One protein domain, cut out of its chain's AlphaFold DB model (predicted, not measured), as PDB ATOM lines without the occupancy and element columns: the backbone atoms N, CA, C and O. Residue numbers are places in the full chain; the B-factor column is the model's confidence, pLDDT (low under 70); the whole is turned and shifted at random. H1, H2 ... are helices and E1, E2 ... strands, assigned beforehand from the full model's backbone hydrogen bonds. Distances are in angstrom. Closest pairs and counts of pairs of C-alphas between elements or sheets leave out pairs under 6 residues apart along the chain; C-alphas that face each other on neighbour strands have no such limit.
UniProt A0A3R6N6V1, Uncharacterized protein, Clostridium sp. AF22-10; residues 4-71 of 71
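Overview. This is residues 4 to 71 of the 71 residues of an uncharacterized protein of Clostridium sp. AF22-10 (UniProt A0A3R6N6V1). The longest helix, H3, packs across H2 and, with its first half, on the small antiparallel hairpin E1 E2, whose loop makes one end of an elongated shape; H1 and H4 lie toward the other end. The 68 printed residues, mostly helix, run H1 H2 E1 E2 H3 H4. It is only just compact, close to loose: radius of gyration of the C-alphas 13.0 A, spans 38 by 22 by 18 A.

Arrangement. H1, residues 4 to 7, is close to but not clearly touching H4, residues 62 to 69. H2, residues 12 to 19, touches H3, residues 45 to 59, at a steep tilt of 61 degrees; the closest C-alphas, Ala 16 and Glu 52, are 5.3 A apart. In the hairpin of E1, residues 21 to 23, and E2, residues 33 to 35, N 21 and O 35 are within hydrogen-bond range, 2.9 A. Every O i to N i+4 pair is within range in H2, H3 and H4; H1 is too short for one.

Along the chain. H1 begins at (16.874, -31.480, -37.737); H3 is 20.2 A long; H4 ends at (12.760, -26.289, -39.337).

Size, cuts and confidence. The printed part has no cut and no long link. Residues 4 to 9, 28 to 30 and 59 to 71 have pLDDT under 70.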
ATOM      1  N   TYR A   4      18.262 -31.585 -38.195       54.28
ATOM      2  CA  TYR A   4      16.874 -31.480 -37.737       54.28
ATOM      3  C   TYR A   4      16.625 -32.212 -36.405       54.28
ATOM      4  O   TYR A   4      16.183 -31.613 -35.427       54.28
ATOM      5  N   GLU A   5      17.023 -33.483 -36.313       55.66
ATOM      6  CA  GLU A   5      16.851 -34.299 -35.098       55.66
ATOM      7  C   GLU A   5      17.703 -33.807 -33.918       55.66
ATOM      8  O   GLU A   5      17.422 -34.127 -32.761       55.66
ATOM      9  N   LYS A   6      18.770 -33.044 -34.195       58.72
ATOM     10  CA  LYS A   6      19.594 -32.411 -33.159       58.72
ATOM     11  C   LYS A   6      18.925 -31.150 -32.624       58.72
ATOM     12  O   LYS A   6      18.943 -30.963 -31.413       58.72
ATOM     13  N   PHE A   7      18.310 -30.332 -33.483       60.56
ATOM     14  CA  PHE A   7      17.604 -29.114 -33.069       60.56
ATOM     15  C   PHE A   7      16.371 -29.406 -32.212       60.56
ATOM     16  O   PHE A   7      16.174 -28.720 -31.213       60.56
ATOM     17  N   GLN A   8      15.619 -30.473 -32.509       61.47
ATOM     18  CA  GLN A   8      14.481 -30.900 -31.678       61.47
ATOM     19  C   GLN A   8      14.867 -31.282 -30.238       61.47
ATOM     20  O   GLN A   8      14.029 -31.255 -29.343       61.47
ATOM     21  N   LYS A   9      16.133 -31.639 -29.991       69.69
ATOM     22  CA  LYS A   9      16.625 -32.041 -28.661       69.69
ATOM     23  C   LYS A   9      17.232 -30.886 -27.864       69.69
ATOM     24  O   LYS A   9      17.659 -31.099 -26.729       69.69
ATOM     25  N   LEU A  10      17.329 -29.691 -28.448       71.94
ATOM     26  CA  LEU A  10      17.917 -28.536 -27.781       71.94
ATOM     27  C   LEU A  10      16.886 -27.843 -26.893       71.94
ATOM     28  O   LEU A  10      15.771 -27.548 -27.304       71.94
ATOM     29  N   SER A  11      17.299 -27.520 -25.672       79.19
ATOM     30  CA  SER A  11      16.513 -26.650 -24.795       79.19
ATOM     31  C   SER A  11      16.415 -25.230 -25.365       79.19
ATOM     32  O   SER A  11      17.320 -24.767 -26.062       79.19
ATOM     33  N   ILE A  12      15.378 -24.482 -24.975       77.25
ATOM     34  CA  ILE A  12      15.207 -23.056 -25.322       77.25
ATOM     35  C   ILE A  12      16.470 -22.236 -24.997       77.25
ATOM     36  O   ILE A  12      16.873 -21.366 -25.764       77.25
ATOM     37  N   ASN A  13      17.158 -22.556 -23.896       77.25
ATOM     38  CA  ASN A  13      18.420 -21.908 -23.528       77.25
ATOM     39  C   ASN A  13      19.545 -22.165 -24.546       77.25
ATOM     40  O   ASN A  13      20.351 -21.277 -24.821       77.25
ATOM     41  N   GLN A  14      19.628 -23.383 -25.084       81.88
ATOM     42  CA  GLN A  14      20.619 -23.734 -26.100       81.88
ATOM     43  C   GLN A  14      20.271 -23.109 -27.450       81.88
ATOM     44  O   GLN A  14      21.163 -22.570 -28.101       81.88
ATOM     45  N   LEU A  15      18.992 -23.127 -27.833       81.50
ATOM     46  CA  LEU A  15      18.510 -22.478 -29.052       81.50
ATOM     47  C   LEU A  15      18.820 -20.983 -29.035       81.50
ATOM     48  O   LEU A  15      19.451 -20.483 -29.961       81.50
ATOM     49  N   ALA A  16      18.520 -20.294 -27.933       82.75
ATOM     50  CA  ALA A  16      18.795 -18.869 -27.828       82.75
ATOM     51  C   ALA A  16      20.282 -18.526 -27.982       82.75
ATOM     52  O   ALA A  16      20.651 -17.585 -28.680       82.75
ATOM     53  N   ARG A  17      21.167 -19.331 -27.387       85.75
ATOM     54  CA  ARG A  17      22.621 -19.158 -27.529       85.75
ATOM     55  C   ARG A  17      23.117 -19.328 -28.960       85.75
ATOM     56  O   ARG A  17      24.078 -18.662 -29.348       85.75
ATOM     57  N   ILE A  18      22.516 -20.251 -29.707       85.94
ATOM     58  CA  ILE A  18      22.889 -20.540 -31.095       85.94
ATOM     59  C   ILE A  18      22.332 -19.465 -32.027       85.94
ATOM     60  O   ILE A  18      23.028 -19.075 -32.966       85.94
ATOM     61  N   ASN A  19      21.123 -18.983 -31.756       84.06
ATOM     62  CA  ASN A  19      20.418 -18.012 -32.581       84.06
ATOM     63  C   ASN A  19      20.969 -16.591 -32.440       84.06
ATOM     64  O   ASN A  19      21.008 -15.856 -33.422       84.06
ATOM     65  N   VAL A  20      21.482 -16.223 -31.262       88.75
ATOM     66  CA  VAL A  20      22.150 -14.932 -31.061       88.75
ATOM     67  C   VAL A  20      23.507 -14.919 -31.769       88.75
ATOM     68  O   VAL A  20      24.469 -15.579 -31.352       88.75
ATOM     69  N   LYS A  21      23.604 -14.131 -32.842       89.25
ATOM     70  CA  LYS A  21      24.821 -13.983 -33.653       89.25
ATOM     71  C   LYS A  21      25.477 -12.624 -33.431       89.25
ATOM     72  O   LYS A  21      24.763 -11.638 -33.292       89.25
ATOM     73  N   PRO A  22      26.819 -12.532 -33.418       88.06
ATOM     74  CA  PRO A  22      27.479 -11.236 -33.469       88.06
ATOM     75  C   PRO A  22      27.082 -10.500 -34.755       88.06
ATOM     76  O   PRO A  22      26.996 -11.101 -35.826       88.06
ATOM     77  N   TYR A  23      26.840  -9.207 -34.622       84.31
ATOM     78  CA  TYR A  23      26.504  -8.288 -35.693       84.31
ATOM     79  C   TYR A  23      27.502  -7.134 -35.662       84.31
ATOM     80  O   TYR A  23      27.816  -6.603 -34.594       84.31
ATOM     81  N   VAL A  24      28.020  -6.783 -36.832       79.38
ATOM     82  CA  VAL A  24      28.899  -5.631 -37.023       79.38
ATOM     83  C   VAL A  24      28.130  -4.663 -37.904       79.38
ATOM     84  O   VAL A  24      27.743  -5.023 -39.015       79.38
ATOM     85  N   ASP A  25      27.869  -3.466 -37.391       74.06
ATOM     86  CA  ASP A  25      27.353  -2.378 -38.216       74.06
ATOM     87  C   ASP A  25      28.529  -1.775 -38.981       74.06
ATOM     88  O   ASP A  25      29.550  -1.425 -38.389       74.06
ATOM     89  N   SER A  26      28.373  -1.648 -40.296       71.62
ATOM     90  CA  SER A  26      29.343  -1.008 -41.187       71.62
ATOM     91  C   SER A  26      29.665   0.439 -40.796       71.62
ATOM     92  O   SER A  26      30.679   0.977 -41.231       71.62
ATOM     93  N   SER A  27      28.811   1.075 -39.991       72.00
ATOM     94  CA  SER A  27      28.965   2.463 -39.545       72.00
ATOM     95  C   SER A  27      29.853   2.614 -38.302       72.00
ATOM     96  O   SER A  27      30.401   3.689 -38.070       72.00
ATOM     97  N   ASP A  28      30.005   1.557 -37.497       66.12
ATOM     98  CA  ASP A  28      30.837   1.551 -36.288       66.12
ATOM     99  C   ASP A  28      31.353   0.130 -36.015       66.12
ATOM    100  O   ASP A  28      30.818  -0.622 -35.194       66.12
ATOM    101  N   GLU A  29      32.433  -0.239 -36.710       63.03
ATOM    102  CA  GLU A  29      33.061  -1.566 -36.612       63.03
ATOM    103  C   GLU A  29      33.558  -1.908 -35.196       63.03
ATOM    104  O   GLU A  29      33.825  -3.072 -34.881       63.03
ATOM    105  N   ARG A  30      33.692  -0.909 -34.312       66.19
ATOM    106  CA  ARG A  30      34.148  -1.112 -32.930       66.19
ATOM    107  C   ARG A  30      33.016  -1.518 -31.996       66.19
ATOM    108  O   ARG A  30      33.288  -2.018 -30.899       66.19
ATOM    109  N   ARG A  31      31.759  -1.344 -32.404       72.62
ATOM    110  CA  ARG A  31      30.597  -1.654 -31.576       72.62
ATOM    111  C   ARG A  31      30.175  -3.102 -31.795       72.62
ATOM    112  O   ARG A  31      29.538  -3.448 -32.785       72.62
ATOM    113  N   ARG A  32      30.526  -3.977 -30.845       80.00
ATOM    114  CA  ARG A  32      30.023  -5.358 -30.845       80.00
ATOM    115  C   ARG A  32      28.524  -5.338 -30.575       80.00
ATOM    116  O   ARG A  32      28.106  -4.992 -29.476       80.00
ATOM    117  N   MET A  33      27.750  -5.734 -31.571       87.88
ATOM    118  CA  MET A  33      26.314  -5.935 -31.465       87.88
ATOM    119  C   MET A  33      25.978  -7.410 -31.607       87.88
ATOM    120  O   MET A  33      26.804  -8.228 -32.018       87.88
ATOM    121  N   TYR A  34      24.751  -7.755 -31.253       90.75
ATOM    122  CA  TYR A  34      24.232  -9.107 -31.307       90.75
ATOM    123  C   TYR A  34      22.839  -9.077 -31.914       90.75
ATOM    124  O   TYR A  34      21.979  -8.333 -31.455       90.75
ATOM    125  N   ARG A  35      22.637  -9.888 -32.950       90.69
ATOM    126  CA  ARG A  35      21.377 -10.037 -33.665       90.69
ATOM    127  C   ARG A  35      20.676 -11.321 -33.230       90.69
ATOM    128  O   ARG A  35      21.303 -12.381 -33.208       90.69
ATOM    129  N   THR A  36      19.401 -11.202 -32.891       89.44
ATOM    130  CA  THR A  36      18.470 -12.284 -32.525       89.44
ATOM    131  C   THR A  36      17.759 -12.837 -33.771       89.44
ATOM    132  O   THR A  36      17.957 -12.334 -34.882       89.44
ATOM    133  N   THR A  37      16.947 -13.887 -33.618       86.19
ATOM    134  CA  THR A  37      16.252 -14.558 -34.739       86.19
ATOM    135  C   THR A  37      15.299 -13.631 -35.487       86.19
ATOM    136  O   THR A  37      15.210 -13.682 -36.712       86.19
ATOM    137  N   ASP A  38      14.617 -12.746 -34.768       85.62
ATOM    138  CA  ASP A  38      13.677 -11.759 -35.309       85.62
ATOM    139  C   ASP A  38      14.364 -10.500 -35.880       85.62
ATOM    140  O   ASP A  38      13.693  -9.547 -36.264       85.62
ATOM    141  N   ASN A  39      15.699 -10.504 -35.975       86.06
ATOM    142  CA  ASN A  39      16.549  -9.377 -36.370       86.06
ATOM    143  C   ASN A  39      16.611  -8.208 -35.375       86.06
ATOM    144  O   ASN A  39      17.135  -7.150 -35.731       86.06
ATOM    145  N   THR A  40      16.170  -8.382 -34.126       89.12
ATOM    146  CA  THR A  40      16.445  -7.398 -33.071       89.12
ATOM    147  C   THR A  40      17.960  -7.317 -32.809       89.12
ATOM    148  O   THR A  40      18.659  -8.330 -32.739       89.12
ATOM    149  N   ILE A  41      18.498  -6.095 -32.707       91.00
ATOM    150  CA  ILE A  41      19.930  -5.839 -32.495       91.00
ATOM    151  C   ILE A  41      20.135  -5.249 -31.104       91.00
ATOM    152  O   ILE A  41      19.565  -4.217 -30.760       91.00
ATOM    153  N   LEU A  42      20.980  -5.902 -30.311       90.62
ATOM    154  CA  LEU A  42      21.289  -5.528 -28.935       90.62
ATOM    155  C   LEU A  42      22.799  -5.374 -28.753       90.62
ATOM    156  O   LEU A  42      23.598  -6.000 -29.449       90.62
ATOM    157  N   LEU A  43      23.202  -4.515 -27.819       89.50
ATOM    158  CA  LEU A  43      24.611  -4.180 -27.588       89.50
ATOM    159  C   LEU A  43      25.312  -5.174 -26.654       89.50
ATOM    160  O   LEU A  43      26.529  -5.328 -26.714       89.50
ATOM    161  N   ASP A  44      24.552  -5.872 -25.810       90.19
ATOM    162  CA  ASP A  44      25.071  -6.884 -24.899       90.19
ATOM    163  C   ASP A  44      24.596  -8.290 -25.283       90.19
ATOM    164  O   ASP A  44      23.435  -8.526 -25.631       90.19
ATOM    165  N   ARG A  45      25.514  -9.258 -25.190       90.00
ATOM    166  CA  ARG A  45      25.227 -10.649 -25.552       90.00
ATOM    167  C   ARG A  45      24.226 -11.292 -24.599       90.00
ATOM    168  O   ARG A  45      23.387 -12.069 -25.041       90.00
ATOM    169  N   LYS A  46      24.335 -11.030 -23.293       90.06
ATOM    170  CA  LYS A  46      23.449 -11.636 -22.292       90.06
ATOM    171  C   LYS A  46      22.041 -11.076 -22.423       90.06
ATOM    172  O   LYS A  46      21.091 -11.839 -22.268       90.06
ATOM    173  N   GLU A  47      21.910  -9.789 -22.733       91.81
ATOM    174  CA  GLU A  47      20.614  -9.179 -23.046       91.81
ATOM    175  C   GLU A  47      20.001  -9.790 -24.304       91.81
ATOM    176  O   GLU A  47      18.843 -10.201 -24.262       91.81
ATOM    177  N   ALA A  48      20.787  -9.972 -25.369       91.00
ATOM    178  CA  ALA A  48      20.330 -10.661 -26.575       91.00
ATOM    179  C   ALA A  48      19.895 -12.106 -26.305       91.00
ATOM    180  O   ALA A  48      18.829 -12.524 -26.743       91.00
ATOM    181  N   GLU A  49      20.664 -12.864 -25.520       91.19
ATOM    182  CA  GLU A  49      20.300 -14.232 -25.133       91.19
ATOM    183  C   GLU A  49      19.071 -14.271 -24.214       91.19
ATOM    184  O   GLU A  49      18.316 -15.240 -24.232       91.19
ATOM    185  N   LYS A  50      18.849 -13.257 -23.370       92.00
ATOM    186  CA  LYS A  50      17.631 -13.155 -22.552       92.00
ATOM    187  C   LYS A  50      16.416 -12.845 -23.428       92.00
ATOM    188  O   LYS A  50      15.424 -13.559 -23.323       92.00
ATOM    189  N   TYR A  51      16.528 -11.849 -24.305       91.75
ATOM    190  CA  TYR A  51      15.484 -11.482 -25.257       91.75
ATOM    191  C   TYR A  51      15.093 -12.673 -26.132       91.75
ATOM    192  O   TYR A  51      13.926 -13.041 -26.183       91.75
ATOM    193  N   GLU A  52      16.075 -13.339 -26.740       89.12
ATOM    194  CA  GLU A  52      15.851 -14.498 -27.606       89.12
ATOM    195  C   GLU A  52      15.175 -15.647 -26.848       89.12
ATOM    196  O   GLU A  52      14.296 -16.302 -27.391       89.12
ATOM    197  N   ARG A  53      15.513 -15.885 -25.572       88.69
ATOM    198  CA  ARG A  53      14.815 -16.895 -24.755       88.69
ATOM    199  C   ARG A  53      13.362 -16.537 -24.509       88.69
ATOM    200  O   ARG A  53      12.508 -17.412 -24.621       88.69
ATOM    201  N   GLU A  54      13.082 -15.292 -24.142       87.50
ATOM    202  CA  GLU A  54      11.713 -14.811 -23.922       87.50
ATOM    203  C   GLU A  54      10.901 -14.828 -25.220       87.50
ATOM    204  O   GLU A  54       9.728 -15.194 -25.211       87.50
ATOM    205  N   TRP A  55      11.531 -14.485 -26.341       86.50
ATOM    206  CA  TRP A  55      10.927 -14.550 -27.663       86.50
ATOM    207  C   TRP A  55      10.645 -15.994 -28.064       86.50
ATOM    208  O   TRP A  55       9.507 -16.322 -28.369       86.50
ATOM    209  N   LEU A  56      11.626 -16.894 -27.963       81.31
ATOM    210  CA  LEU A  56      11.436 -18.317 -28.250       81.31
ATOM    211  C   LEU A  56      10.371 -18.931 -27.340       81.31
ATOM    212  O   LEU A  56       9.517 -19.654 -27.816       81.31
ATOM    213  N   SER A  57      10.341 -18.617 -26.047       77.38
ATOM    214  CA  SER A  57       9.305 -19.163 -25.153       77.38
ATOM    215  C   SER A  57       7.888 -18.646 -25.436       77.38
ATOM    216  O   SER A  57       6.929 -19.312 -25.058       77.38
ATOM    217  N   LYS A  58       7.738 -17.501 -26.116       77.25
ATOM    218  CA  LYS A  58       6.440 -16.966 -26.570       77.25
ATOM    219  C   LYS A  58       6.070 -17.405 -27.990       77.25
ATOM    220  O   LYS A  58       4.891 -17.569 -28.285       77.25
ATOM    221  N   THR A  59       7.068 -17.555 -28.858       66.06
ATOM    222  CA  THR A  59       6.909 -17.797 -30.298       66.06
ATOM    223  C   THR A  59       6.991 -19.274 -30.660       66.06
ATOM    224  O   THR A  59       6.345 -19.688 -31.616       66.06
ATOM    225  N   VAL A  60       7.734 -20.086 -29.898       62.41
ATOM    226  CA  VAL A  60       7.771 -21.554 -30.017       62.41
ATOM    227  C   VAL A  60       6.467 -22.112 -29.440       62.41
ATOM    228  O   VAL A  60       6.416 -22.735 -28.386       62.41
ATOM    229  N   ASN A  61       5.386 -21.827 -30.153       56.69
ATOM    230  CA  ASN A  61       4.264 -22.730 -30.294       56.69
ATOM    231  C   ASN A  61       4.740 -23.866 -31.220       56.69
ATOM    232  O   ASN A  61       5.574 -23.626 -32.101       56.69
ATOM    233  N   GLU A  62       4.266 -25.092 -31.012       55.62
ATOM    234  CA  GLU A  62       4.747 -26.298 -31.716       55.62
ATOM    235  C   GLU A  62       4.756 -26.121 -33.255       55.62
ATOM    236  O   GLU A  62       5.663 -26.589 -33.944       55.62
ATOM    237  N   ASP A  63       3.819 -25.320 -33.774       54.69
ATOM    238  CA  ASP A  63       3.689 -24.953 -35.188       54.69
ATOM    239  C   ASP A  63       4.840 -24.091 -35.739       54.69
ATOM    240  O   ASP A  63       5.339 -24.351 -36.833       54.69
ATOM    241  N   VAL A  64       5.320 -23.089 -34.994       55.41
ATOM    242  CA  VAL A  64       6.397 -22.193 -35.469       55.41
ATOM    243  C   VAL A  64       7.749 -22.900 -35.442       55.41
ATOM    244  O   VAL A  64       8.619 -22.630 -36.269       55.41
ATOM    245  N   PHE A  65       7.925 -23.845 -34.516       57.28
ATOM    246  CA  PHE A  65       9.108 -24.698 -34.487       57.28
ATOM    247  C   PHE A  65       9.191 -25.583 -35.734       57.28
ATOM    248  O   PHE A  65      10.260 -25.702 -36.329       57.28
ATOM    249  N   ASN A  66       8.063 -26.150 -36.167       53.56
ATOM    250  CA  ASN A  66       7.996 -26.930 -37.400       53.56
ATOM    251  C   ASN A  66       8.256 -26.068 -38.647       53.56
ATOM    252  O   ASN A  66       8.971 -26.515 -39.542       53.56
ATOM    253  N   ASP A  67       7.762 -24.828 -38.680       55.28
ATOM    254  CA  ASP A  67       7.941 -23.919 -39.823       55.28
ATOM    255  C   ASP A  67       9.381 -23.368 -39.934       55.28
ATOM    256  O   ASP A  67       9.945 -23.279 -41.025       55.28
ATOM    257  N   LEU A  68      10.039 -23.087 -38.799       52.19
ATOM    258  CA  LEU A  68      11.461 -22.709 -38.747       52.19
ATOM    259  C   LEU A  68      12.404 -23.849 -39.153       52.19
ATOM    260  O   LEU A  68      13.518 -23.584 -39.596       52.19
ATOM    261  N   LEU A  69      11.978 -25.103 -38.985       49.81
ATOM    262  CA  LEU A  69      12.760 -26.289 -39.337       49.81
ATOM    263  C   LEU A  69      12.506 -26.799 -40.768       49.81
ATOM    264  O   LEU A  69      13.261 -27.653 -41.236       49.81
ATOM    265  N   ALA A  70      11.455 -26.321 -41.440       50.25
ATOM    266  CA  ALA A  70      11.095 -26.692 -42.813       50.25
ATOM    267  C   ALA A  70      11.768 -25.817 -43.894       50.25
ATOM    268  O   ALA A  70      11.617 -26.098 -45.085       50.25
ATOM    269  N   ARG A  71      12.502 -24.773 -43.491       42.72
ATOM    270  CA  ARG A  71      13.331 -23.922 -44.359       42.72
ATOM    271  C   ARG A  71      14.797 -24.340 -44.312       42.72
ATOM    272  O   ARG A  71      15.446 -24.249 -45.377       42.72
TER     273      ARG A  71